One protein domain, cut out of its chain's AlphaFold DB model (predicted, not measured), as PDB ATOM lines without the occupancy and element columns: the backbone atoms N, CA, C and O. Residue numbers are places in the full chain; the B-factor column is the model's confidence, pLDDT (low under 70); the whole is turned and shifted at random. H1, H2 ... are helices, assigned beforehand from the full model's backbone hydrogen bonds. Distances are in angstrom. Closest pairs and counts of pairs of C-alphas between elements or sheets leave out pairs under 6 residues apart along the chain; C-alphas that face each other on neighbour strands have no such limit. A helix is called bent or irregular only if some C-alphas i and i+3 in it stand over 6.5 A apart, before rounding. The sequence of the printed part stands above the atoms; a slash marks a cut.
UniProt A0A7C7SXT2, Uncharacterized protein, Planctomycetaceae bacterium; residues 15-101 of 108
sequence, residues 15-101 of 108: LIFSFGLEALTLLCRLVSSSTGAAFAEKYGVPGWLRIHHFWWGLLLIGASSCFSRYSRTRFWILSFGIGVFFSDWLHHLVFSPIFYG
ATOM      1  N   LEU A  15      95.404  97.256  95.569       93.25
ATOM      2  CA  LEU A  15      96.716  97.134  94.932       93.25
ATOM      3  C   LEU A  15      96.986  98.302  93.981       93.25
ATOM      4  O   LEU A  15      98.053  98.899  94.051       93.25
ATOM      5  N   ILE A  16      96.018  98.667  93.131       95.88
ATOM      6  CA  ILE A  16      96.152  99.821  92.227       95.88
ATOM      7  C   ILE A  16      96.435 101.102  93.021       95.88
ATOM      8  O   ILE A  16      97.337 101.848  92.652       95.88
ATOM      9  N   PHE A  17      95.708 101.352  94.113       94.31
ATOM     10  CA  PHE A  17      95.958 102.520  94.958       94.31
ATOM     11  C   PHE A  17      97.314 102.447  95.654       94.31
ATOM     12  O   PHE A  17      98.027 103.443  95.665       94.31
ATOM     13  N   SER A  18      97.689 101.283  96.185       92.06
ATOM     14  CA  SER A  18      98.975 101.096  96.858       92.06
ATOM     15  C   SER A  18     100.154 101.358  95.918       92.06
ATOM     16  O   SER A  18     100.989 102.210  96.206       92.06
ATOM     17  N   PHE A  19     100.189 100.705  94.754       91.25
ATOM     18  CA  PHE A  19     101.257 100.912  93.773       91.25
ATOM     19  C   PHE A  19     101.204 102.295  93.125       91.25
ATOM     20  O   PHE A  19     102.249 102.865  92.824       91.25
ATOM     21  N   GLY A  20     100.008 102.848  92.906       91.56
ATOM     22  CA  GLY A  20      99.843 104.182  92.336       91.56
ATOM     23  C   GLY A  20     100.372 105.281  93.256       91.56
ATOM     24  O   GLY A  20     101.082 106.171  92.792       91.56
ATOM     25  N   LEU A  21     100.070 105.202  94.556       89.50
ATOM     26  CA  LEU A  21     100.598 106.127  95.559       89.50
ATOM     27  C   LEU A  21     102.111 105.984  95.701       89.50
ATOM     28  O   LEU A  21     102.807 106.994  95.714       89.50
ATOM     29  N   GLU A  22     102.632 104.759  95.728       87.06
ATOM     30  CA  GLU A  22     104.076 104.544  95.799       87.06
ATOM     31  C   GLU A  22     104.800 105.099  94.570       87.06
ATOM     32  O   GLU A  22     105.779 105.829  94.702       87.06
ATOM     33  N   ALA A  23     104.294 104.818  93.367       87.94
ATOM     34  CA  ALA A  23     104.859 105.354  92.134       87.94
ATOM     35  C   ALA A  23     104.848 106.887  92.138       87.94
ATOM     36  O   ALA A  23     105.845 107.505  91.768       87.94
ATOM     37  N   LEU A  24     103.756 107.506  92.597       86.69
ATOM     38  CA  LEU A  24     103.671 108.958  92.732       86.69
ATOM     39  C   LEU A  24     104.709 109.488  93.730       86.69
ATOM     40  O   LEU A  24     105.424 110.436  93.413       86.69
ATOM     41  N   THR A  25     104.838 108.854  94.896       81.00
ATOM     42  CA  THR A  25     105.824 109.216  95.921       81.00
ATOM     43  C   THR A  25     107.249 109.120  95.382       81.00
ATOM     44  O   THR A  25     108.025 110.066  95.529       81.00
ATOM     45  N   LEU A  26     107.589 108.023  94.699       81.38
ATOM     46  CA  LEU A  26     108.891 107.830  94.062       81.38
ATOM     47  C   LEU A  26     109.148 108.886  92.981       81.38
ATOM     48  O   LEU A  26     110.221 109.484  92.967       81.38
ATOM     49  N   LEU A  27     108.167 109.182  92.123       84.50
ATOM     50  CA  LEU A  27     108.283 110.214  91.087       84.50
ATOM     51  C   LEU A  27     108.503 111.606  91.685       84.50
ATOM     52  O   LEU A  27     109.440 112.301  91.292       84.50
ATOM     53  N   CYS A  28     107.694 112.006  92.669       77.69
ATOM     54  CA  CYS A  28     107.877 113.271  93.380       77.69
ATOM     55  C   CYS A  28     109.272 113.361  94.012       77.69
ATOM     56  O   CYS A  28     109.876 114.438  94.061       77.69
ATOM     57  N   ARG A  29     109.819 112.231  94.464       74.06
ATOM     58  CA  ARG A  29     111.143 112.184  95.081       74.06
ATOM     59  C   ARG A  29     112.285 112.255  94.072       74.06
ATOM     60  O   ARG A  29     113.235 112.994  94.305       74.06
ATOM     61  N   LEU A  30     112.158 111.572  92.936       78.56
ATOM     62  CA  LEU A  30     113.103 111.667  91.820       78.56
ATOM     63  C   LEU A  30     113.171 113.091  91.256       78.56
ATOM     64  O   LEU A  30     114.252 113.557  90.913       78.56
ATOM     65  N   VAL A  31     112.039 113.799  91.197       79.81
ATOM     66  CA  VAL A  31     111.986 115.188  90.709       79.81
ATOM     67  C   VAL A  31     112.540 116.179  91.737       79.81
ATOM     68  O   VAL A  31     113.170 117.167  91.366       79.81
ATOM     69  N   SER A  32     112.296 115.953  93.030       69.75
ATOM     70  CA  SER A  32     112.705 116.895  94.081       69.75
ATOM     71  C   SER A  32     114.150 116.725  94.553       69.75
ATOM     72  O   SER A  32     114.659 117.637  95.206       69.75
ATOM     73  N   SER A  33     114.803 115.590  94.267       65.94
ATOM     74  CA  SER A  33     116.172 115.246  94.707       65.94
ATOM     75  C   SER A  33     116.414 115.436  96.212       65.94
ATOM     76  O   SER A  33     117.547 115.597  96.660       65.94
ATOM     77  N   SER A  34     115.342 115.448  97.006       66.12
ATOM     78  CA  SER A  34     115.353 115.831  98.416       66.12
ATOM     79  C   SER A  34     114.848 114.681  99.283       66.12
ATOM     80  O   SER A  34     114.050 113.838  98.855       66.12
ATOM     81  N   THR A  35     115.331 114.603 100.523       69.62
ATOM     82  CA  THR A  35     114.736 113.696 101.506       69.62
ATOM     83  C   THR A  35     113.317 114.173 101.828       69.62
ATOM     84  O   THR A  35     113.019 115.362 101.719       69.62
ATOM     85  N   GLY A  36     112.429 113.267 102.249       67.69
ATOM     86  CA  GLY A  36     111.063 113.641 102.644       67.69
ATOM     87  C   GLY A  36     111.053 114.725 103.729       67.69
ATOM     88  O   GLY A  36     110.189 115.597 103.720       67.69
ATOM     89  N   ALA A  37     112.078 114.735 104.589       68.69
ATOM     90  CA  ALA A  37     112.278 115.772 105.588       68.69
ATOM     91  C   ALA A  37     112.676 117.126 104.996       68.69
ATOM     92  O   ALA A  37     112.041 118.128 105.320       68.69
ATOM     93  N   ALA A  38     113.640 117.154 104.073       71.81
ATOM     94  CA  ALA A  38     114.036 118.382 103.390       71.81
ATOM     95  C   ALA A  38     112.883 118.979 102.564       71.81
ATOM     96  O   ALA A  38     112.707 120.195 102.537       71.81
ATOM     97  N   PHE A  39     112.051 118.141 101.936       72.56
ATOM     98  CA  PHE A  39     110.833 118.593 101.261       72.56
ATOM     99  C   PHE A  39     109.821 119.182 102.255       72.56
ATOM    100  O   PHE A  39     109.311 120.283 102.050       72.56
ATOM    101  N   ALA A  40     109.541 118.470 103.349       73.94
ATOM    102  CA  ALA A  40     108.570 118.907 104.348       73.94
ATOM    103  C   ALA A  40     108.981 120.209 105.048       73.94
ATOM    104  O   ALA A  40     108.122 121.036 105.357       73.94
ATOM    105  N   GLU A  41     110.276 120.404 105.280       76.94
ATOM    106  CA  GLU A  41     110.837 121.649 105.796       76.94
ATOM    107  C   GLU A  41     110.732 122.773 104.761       76.94
ATOM    108  O   GLU A  41     110.158 123.821 105.055       76.94
ATOM    109  N   LYS A  42     111.168 122.523 103.518       79.19
ATOM    110  CA  LYS A  42     111.145 123.504 102.422       79.19
ATOM    111  C   LYS A  42     109.750 124.056 102.127       79.19
ATOM    112  O   LYS A  42     109.617 125.238 101.823       79.19
ATOM    113  N   TYR A  43     108.723 123.212 102.188       79.38
ATOM    114  CA  TYR A  43     107.343 123.595 101.868       79.38
ATOM    115  C   TYR A  43     106.460 123.798 103.105       79.38
ATOM    116  O   TYR A  43     105.249 123.953 102.968       79.38
ATOM    117  N   GLY A  44     107.040 123.792 104.313       78.25
ATOM    118  CA  GLY A  44     106.295 124.027 105.551       78.25
ATOM    119  C   GLY A  44     105.168 123.019 105.784       78.25
ATOM    120  O   GLY A  44     104.119 123.376 106.318       78.25
ATOM    121  N   VAL A  45     105.356 121.762 105.364       72.94
ATOM    122  CA  VAL A  45     104.322 120.724 105.449       72.94
ATOM    123  C   VAL A  45     103.948 120.511 106.923       72.94
ATOM    124  O   VAL A  45     104.838 120.192 107.720       72.94
ATOM    125  N   PRO A  46     102.667 120.674 107.306       70.38
ATOM    126  CA  PRO A  46     102.208 120.517 108.681       70.38
ATOM    127  C   PRO A  46     102.554 119.152 109.279       70.38
ATOM    128  O   PRO A  46     102.484 118.137 108.593       70.38
ATOM    129  N   GLY A  47     102.844 119.099 110.582       64.88
ATOM    130  CA  GLY A  47     103.221 117.856 111.272       64.88
ATOM    131  C   GLY A  47     102.206 116.715 111.119       64.88
ATOM    132  O   GLY A  47     102.600 115.563 111.006       64.88
ATOM    133  N   TRP A  48     100.910 117.023 111.007       63.09
ATOM    134  CA  TRP A  48      99.867 116.016 110.773       63.09
ATOM    135  C   TRP A  48      99.904 115.398 109.363       63.09
ATOM    136  O   TRP A  48      99.481 114.259 109.187       63.09
ATOM    137  N   LEU A  49     100.453 116.113 108.373       63.12
ATOM    138  CA  LEU A  49     100.773 115.590 107.035       63.12
ATOM    139  C   LEU A  49     102.105 114.827 107.014       63.12
ATOM    140  O   LEU A  49     102.373 114.095 106.070       63.12
ATOM    141  N   ARG A  50     102.937 114.993 108.052       64.19
ATOM    142  CA  ARG A  50     104.163 114.206 108.276       64.19
ATOM    143  C   ARG A  50     103.896 112.904 109.033       64.19
ATOM    144  O   ARG A  50     104.790 112.064 109.132       64.19
ATOM    145  N   ILE A  51     102.690 112.739 109.585       64.81
ATOM    146  CA  ILE A  51     102.246 111.474 110.167       64.81
ATOM    147  C   ILE A  51     102.249 110.425 109.052       64.81
ATOM    148  O   ILE A  51     101.737 110.680 107.965       64.81
ATOM    149  N   HIS A  52     102.813 109.252 109.348       75.12
ATOM    150  CA  HIS A  52     102.834 108.099 108.448       75.12
ATOM    151  C   HIS A  52     101.446 107.888 107.840       75.12
ATOM    152  O   HIS A  52     100.439 107.834 108.562       75.12
ATOM    153  N   HIS A  53     101.380 107.769 106.516       81.12
ATOM    154  CA  HIS A  53     100.120 107.650 105.791       81.12
ATOM    155  C   HIS A  53      99.355 106.385 106.204       81.12
ATOM    156  O   HIS A  53      98.132 106.342 106.080       81.12
ATOM    157  N   PHE A  54     100.031 105.423 106.839       84.88
ATOM    158  CA  PHE A  54      99.444 104.321 107.602       84.88
ATOM    159  C   PHE A  54      98.267 104.740 108.500       84.88
ATOM    160  O   PHE A  54      97.209 104.107 108.459       84.88
ATOM    161  N   TRP A  55      98.408 105.819 109.279       87.19
ATOM    162  CA  TRP A  55      97.359 106.265 110.202       87.19
ATOM    163  C   TRP A  55      96.135 106.796 109.455       87.19
ATOM    164  O   TRP A  55      95.000 106.507 109.837       87.19
ATOM    165  N   TRP A  56      96.355 107.493 108.338       88.56
ATOM    166  CA  TRP A  56      95.286 107.911 107.432       88.56
ATOM    167  C   TRP A  56      94.585 106.703 106.800       88.56
ATOM    168  O   TRP A  56      93.357 106.677 106.732       88.56
ATOM    169  N   GLY A  57      95.342 105.671 106.421       91.81
ATOM    170  CA  GLY A  57      94.805 104.395 105.948       91.81
ATOM    171  C   GLY A  57      93.882 103.733 106.973       91.81
ATOM    172  O   GLY A  57      92.744 103.391 106.647       91.81
ATOM    173  N   LEU A  58      94.317 103.626 108.234       93.19
ATOM    174  CA  LEU A  58      93.502 103.078 109.327       93.19
ATOM    175  C   LEU A  58      92.227 103.892 109.580       93.19
ATOM    176  O   LEU A  58      91.148 103.310 109.722       93.19
ATOM    177  N   LEU A  59      92.330 105.225 109.598       93.00
ATOM    178  CA  LEU A  59      91.170 106.103 109.757       93.00
ATOM    179  C   LEU A  59      90.158 105.909 108.623       93.00
ATOM    180  O   LEU A  59      88.964 105.805 108.890       93.00
ATOM    181  N   LEU A  60      90.616 105.797 107.374       94.44
ATOM    182  CA  LEU A  60      89.754 105.546 106.216       94.44
ATOM    183  C   LEU A  60      89.079 104.172 106.287       94.44
ATOM    184  O   LEU A  60      87.878 104.059 106.034       94.44
ATOM    185  N   ILE A  61      89.819 103.132 106.682       95.75
ATOM    186  CA  ILE A  61      89.265 101.786 106.884       95.75
ATOM    187  C   ILE A  61      88.160 101.829 107.947       95.75
ATOM    188  O   ILE A  61      87.055 101.342 107.694       95.75
ATOM    189  N   GLY A  62      88.414 102.464 109.095       95.75
ATOM    190  CA  GLY A  62      87.419 102.647 110.154       95.75
ATOM    191  C   GLY A  62      86.203 103.443 109.677       95.75
ATOM    192  O   GLY A  62      85.064 102.982 109.809       95.75
ATOM    193  N   ALA A  63      86.443 104.586 109.030       94.50
ATOM    194  CA  ALA A  63      85.415 105.474 108.493       94.50
ATOM    195  C   ALA A  63      84.535 104.795 107.436       94.50
ATOM    196  O   ALA A  63      83.355 105.128 107.330       94.50
ATOM    197  N   SER A  64      85.049 103.802 106.700       95.56
ATOM    198  CA  SER A  64      84.253 103.033 105.732       95.56
ATOM    199  C   SER A  64      83.008 102.388 106.366       95.56
ATOM    200  O   SER A  64      81.983 102.228 105.696       95.56
ATOM    201  N   SER A  65      83.052 102.090 107.671       93.69
ATOM    202  CA  SER A  65      81.929 101.535 108.437       93.69
ATOM    203  C   SER A  65      80.753 102.510 108.551       93.69
ATOM    204  O   SER A  65      79.598 102.080 108.530       93.69
ATOM    205  N   CYS A  66      81.021 103.820 108.574       95.44
ATOM    206  CA  CYS A  66      79.996 104.868 108.599       95.44
ATOM    207  C   CYS A  66      79.201 104.948 107.284       95.44
ATOM    208  O   CYS A  66      78.087 105.464 107.259       95.44
ATOM    209  N   PHE A  67      79.732 104.384 106.194       93.12
ATOM    210  CA  PHE A  67      79.103 104.375 104.870       93.12
ATOM    211  C   PHE A  67      78.402 103.048 104.556       93.12
ATOM    212  O   PHE A  67      78.217 102.699 103.390       93.12
ATOM    213  N   SER A  68      77.977 102.299 105.577       89.69
ATOM    214  CA  SER A  68      77.310 100.994 105.430       89.69
ATOM    215  C   SER A  68      76.089 101.015 104.499       89.69
ATOM    216  O   SER A  68      75.853 100.037 103.793       89.69
ATOM    217  N   ARG A  69      75.367 102.143 104.432       90.19
ATOM    218  CA  ARG A  69      74.216 102.358 103.533       90.19
ATOM    219  C   ARG A  69      74.599 102.598 102.065       90.19
ATOM    220  O   ARG A  69      73.769 102.399 101.186       90.19
ATOM    221  N   TYR A  70      75.841 102.991 101.786       91.44
ATOM    222  CA  TYR A  70      76.326 103.345 100.451       91.44
ATOM    223  C   TYR A  70      77.421 102.374 100.013       91.44
ATOM    224  O   TYR A  70      78.612 102.674 100.096       91.44
ATOM    225  N   SER A  71      77.015 101.200  99.526       90.19
ATOM    226  CA  SER A  71      77.920 100.088  99.190       90.19
ATOM    227  C   SER A  71      79.089 100.494  98.283       90.19
ATOM    228  O   SER A  71      80.224 100.090  98.532       90.19
ATOM    229  N   ARG A  72      78.842 101.343  97.277       92.94
ATOM    230  CA  ARG A  72      79.881 101.857  96.370       92.94
ATOM    231  C   ARG A  72      80.851 102.801  97.079       92.94
ATOM    232  O   ARG A  72      82.056 102.644  96.930       92.94
ATOM    233  N   THR A  73      80.351 103.752  97.863       93.94
ATOM    234  CA  THR A  73      81.189 104.700  98.614       93.94
ATOM    235  C   THR A  73      82.047 103.972  99.639       93.94
ATOM    236  O   THR A  73      83.261 104.153  99.663       93.94
ATOM    237  N   ARG A  74      81.442 103.065 100.415       94.56
ATOM    238  CA  ARG A  74      82.158 102.195 101.353       94.56
ATOM    239  C   ARG A  74      83.247 101.386 100.656       94.56
ATOM    240  O   ARG A  74      84.353 101.313 101.175       94.56
ATOM    241  N   PHE A  75      82.951 100.807  99.493       95.12
ATOM    242  CA  PHE A  75      83.923 100.044  98.714       95.12
ATOM    243  C   PHE A  75      85.148 100.882  98.327       95.12
ATOM    244  O   PHE A  75      86.278 100.425  98.503       95.12
ATOM    245  N   TRP A  76      84.941 102.102  97.829       96.19
ATOM    246  CA  TRP A  76      86.042 102.978  97.424       96.19
ATOM    247  C   TRP A  76      86.852 103.481  98.611       96.19
ATOM    248  O   TRP A  76      88.075 103.402  98.565       96.19
ATOM    249  N   ILE A  77      86.189 103.916  99.686       95.50
ATOM    250  CA  ILE A  77      86.862 104.350 100.917       95.50
ATOM    251  C   ILE A  77      87.690 103.203 101.503       95.50
ATOM    252  O   ILE A  77      88.842 103.408 101.868       95.50
ATOM    253  N   LEU A  78      87.132 101.989 101.541       96.00
ATOM    254  CA  LEU A  78      87.837 100.815 102.044       96.00
ATOM    255  C   LEU A  78      89.028 100.443 101.154       96.00
ATOM    256  O   LEU A  78      90.122 100.245 101.669       96.00
ATOM    257  N   SER A  79      88.839 100.391  99.830       96.25
ATOM    258  CA  SER A  79      89.926 100.082  98.885       96.25
ATOM    259  C   SER A  79      91.057 101.104  98.982       96.25
ATOM    260  O   SER A  79      92.229 100.739  98.991       96.25
ATOM    261  N   PHE A  80      90.708 102.388  99.066       95.88
ATOM    262  CA  PHE A  80      91.674 103.471  99.182       95.88
ATOM    263  C   PHE A  80      92.394 103.432 100.532       95.88
ATOM    264  O   PHE A  80      93.615 103.489 100.557       95.88
ATOM    265  N   GLY A  81      91.671 103.238 101.640       95.81
ATOM    266  CA  GLY A  81      92.267 103.111 102.972       95.81
ATOM    267  C   GLY A  81      93.248 101.939 103.080       95.81
ATOM    268  O   GLY A  81      94.356 102.116 103.582       95.81
ATOM    269  N   ILE A  82      92.888 100.770 102.534       95.75
ATOM    270  CA  ILE A  82      93.789  99.609 102.443       95.75
ATOM    271  C   ILE A  82      95.000  99.933 101.557       95.75
ATOM    272  O   ILE A  82      96.132  99.627 101.926       95.75
ATOM    273  N   GLY A  83      94.784 100.572 100.405       94.44
ATOM    274  CA  GLY A  83      95.862 100.962  99.497       94.44
ATOM    275  C   GLY A  83      96.864 101.928 100.132       94.44
ATOM    276  O   GLY A  83      98.065 101.699 100.043       94.44
ATOM    277  N   VAL A  84      96.378 102.960 100.826       92.69
ATOM    278  CA  VAL A  84      97.195 103.930 101.572       92.69
ATOM    279  C   VAL A  84      97.999 103.232 102.670       92.69
ATOM    280  O   VAL A  84      99.204 103.447 102.780       92.69
ATOM    281  N   PHE A  85      97.355 102.352 103.442       93.31
ATOM    282  CA  PHE A  85      98.006 101.575 104.496       93.31
ATOM    283  C   PHE A  85      99.176 100.739 103.958       93.31
ATOM    284  O   PHE A  85     100.285 100.807 104.484       93.31
ATOM    285  N   PHE A  86      98.941  99.969 102.890       93.12
ATOM    286  CA  PHE A  86      99.982  99.124 102.305       93.12
ATOM    287  C   PHE A  86     101.045  99.927 101.557       93.12
ATOM    288  O   PHE A  86     102.205  99.531 101.582       93.12
ATOM    289  N   SER A  87     100.679 101.047 100.921       91.31
ATOM    290  CA  SER A  87     101.653 101.953 100.301       91.31
ATOM    291  C   SER A  87     102.664 102.440 101.330       91.31
ATOM    292  O   SER A  87     103.854 102.354 101.074       91.31
ATOM    293  N   ASP A  88     102.208 102.892 102.497       89.19
ATOM    294  CA  ASP A  88     103.095 103.388 103.553       89.19
ATOM    295  C   ASP A  88     104.032 102.286 104.072       89.19
ATOM    296  O   ASP A  88     105.243 102.476 104.177       89.19
ATOM    297  N   TRP A  89     103.497 101.078 104.282       88.88
ATOM    298  CA  TRP A  89     104.306  99.911 104.637       88.88
ATOM    299  C   TRP A  89     105.367  99.586 103.588       88.88
ATOM    300  O   TRP A  89     106.529  99.397 103.940       88.88
ATOM    301  N   LEU A  90     104.996  99.524 102.307       88.62
ATOM    302  CA  LEU A  90     105.948  99.270 101.226       88.62
ATOM    303  C   LEU A  90     106.999 100.379 101.149       88.62
ATOM    304  O   LEU A  90     108.191 100.081 101.040       88.62
ATOM    305  N   HIS A  91     106.580 101.637 101.271       87.19
ATOM    306  CA  HIS A  91     107.475 102.784 101.242       87.19
ATOM    307  C   HIS A  91     108.553 102.682 102.315       87.19
ATOM    308  O   HIS A  91     109.731 102.898 102.040       87.19
ATOM    309  N   HIS A  92     108.174 102.321 103.538       84.88
ATOM    310  CA  HIS A  92     109.086 102.323 104.673       84.88
ATOM    311  C   HIS A  92     109.850 101.009 104.882       84.88
ATOM    312  O   HIS A  92     110.979 101.035 105.368       84.88
ATOM    313  N   LEU A  93     109.262  99.860 104.543       85.94
ATOM    314  CA  LEU A  93     109.871  98.544 104.780       85.94
ATOM    315  C   LEU A  93     110.622  98.002 103.564       85.94
ATOM    316  O   LEU A  93     111.505  97.163 103.727       85.94
ATOM    317  N   VAL A  94     110.279  98.458 102.359       88.00
ATOM    318  CA  VAL A  94     110.881  97.967 101.114       88.00
ATOM    319  C   VAL A  94     111.667  99.080 100.442       88.00
ATOM    320  O   VAL A  94     112.887  98.991 100.328       88.00
ATOM    321  N   PHE A  95     110.999 100.158 100.036       83.56
ATOM    322  CA  PHE A  95     111.634 101.168  99.195       83.56
ATOM    323  C   PHE A  95     112.632 102.035  99.964       83.56
ATOM    324  O   PHE A  95     113.749 102.234  99.493       83.56
ATOM    325  N   SER A  96     112.294 102.492 101.169       81.31
ATOM    326  CA  SER A  96     113.190 103.342 101.958       81.31
ATOM    327  C   SER A  96     114.513 102.646 102.303       81.31
ATOM    328  O   SER A  96     115.559 103.248 102.065       81.31
ATOM    329  N   PRO A  97     114.540 101.375 102.751       83.00
ATOM    330  CA  PRO A  97     115.791 100.653 102.968       83.00
ATOM    331  C   PRO A  97     116.598 100.447 101.685       83.00
ATOM    332  O   PRO A  97     117.813 100.623 101.709       83.00
ATOM    333  N   ILE A  98     115.937 100.125 100.566       84.56
ATOM    334  CA  ILE A  98     116.606  99.909  99.273       84.56
ATOM    335  C   ILE A  98     117.263 101.197  98.765       84.56
ATOM    336  O   ILE A  98     118.394 101.158  98.287       84.56
ATOM    337  N   PHE A  99     116.575 102.337  98.871       78.75
ATOM    338  CA  PHE A  99     117.053 103.602  98.309       78.75
ATOM    339  C   PHE A  99     117.887 104.446  99.280       78.75
ATOM    340  O   PHE A  99     118.727 105.223  98.830       78.75
ATOM    341  N   TYR A 100     117.673 104.319 100.593       75.31
ATOM    342  CA  TYR A 100     118.262 105.209 101.604       75.31
ATOM    343  C   TYR A 100     119.012 104.479 102.724       75.31
ATOM    344  O   TYR A 100     119.550 105.133 103.621       75.31
ATOM    345  N   GLY A 101     119.037 103.143 102.720       79.88
ATOM    346  CA  GLY A 101     119.734 102.348 103.737       79.88
ATOM    347  C   GLY A 101     119.133 102.448 105.143       79.88
ATOM    348  O   GLY A 101     119.747 102.002 106.106       79.88
TER     349      GLY A 101
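This is residues 15 to 101 of the 108 residues of an uncharacterized protein of Planctomycetaceae bacterium (UniProt A0A7C7SXT2). One long helix, H4, makes the long axis of an elongated, all-helix domain; H3 folds along its first part as a helical hairpin, and H1 starts at the middle of H4 and slants away from it. The short helix H2 sits to the side of the last residues of H1, near H1 but touching no helix, and a loop, residues 43 to 52, leads from it back to H3. The printed part has 87 residues with four named helices, in the order H1, H2, H3, H4, and no named strand. The whole is only just loose, close to compact, with a radius of gyration of the C-alphas of 14.5 A and spans of 45 by 25 by 19 A.

H1 runs from Leu 15, whose C-alpha is at (96.716, 97.134, 94.932), to Ser 32, 25.4 A from first to last C-alpha. H2 follows as residues 36 to 42, 9.9 A long. H3 holds residues 53 to 67 and is 21.3 A long; its C-alpha 53 is at (100.120, 107.650, 105.791). H4, residues 71 to 100, measures 40.7 A and ends with C-alpha 100 at (118.262, 105.209, 101.604). H4 has a kink of 32 degrees near residue 91; it is neither bent nor irregular, but only just: C-alphas 93 and 96 are 6.5 A apart.

H1 touches H4 with residues 15 to 22 alone, and H4 touches H1 with residues 79 to 91 alone. Their closest C-alphas, those of Ser 18 and Gly 83, are 4.1 A apart. H1 and H4 run the same way at a steep tilt of 45 degrees. H1 and H2 are close but not clearly touching, with the closest C-alphas, those of Ser 32 and Phe 39, 7.6 A apart. H3 and H4 touch as a helical hairpin, with a shallow tilt of 9 degrees, opposite ways. Their closest C-alphas, those of Gly 57 and Gly 81, are 4.1 A apart. H1 and H3 are apart, as are H2 and H4, and H2 and H3. In H1 and H2 every O i to N i+4 pair is within hydrogen-bond range; in H3 it is 8 of 11 pairs and in H4 23 of 26.

The two C-alphas farthest apart are those of Arg 69 and Gly 101, at 45.5 A. The printed part has no cut. The links from H1 to H2 and from H3 to H4 are tight, with 3 residues each, and the link from H2 to H3 is short, with 10 residues. The mean pLDDT of the printed part is 84.8; residues 32 to 37 and residues 47 to 51 are under 70.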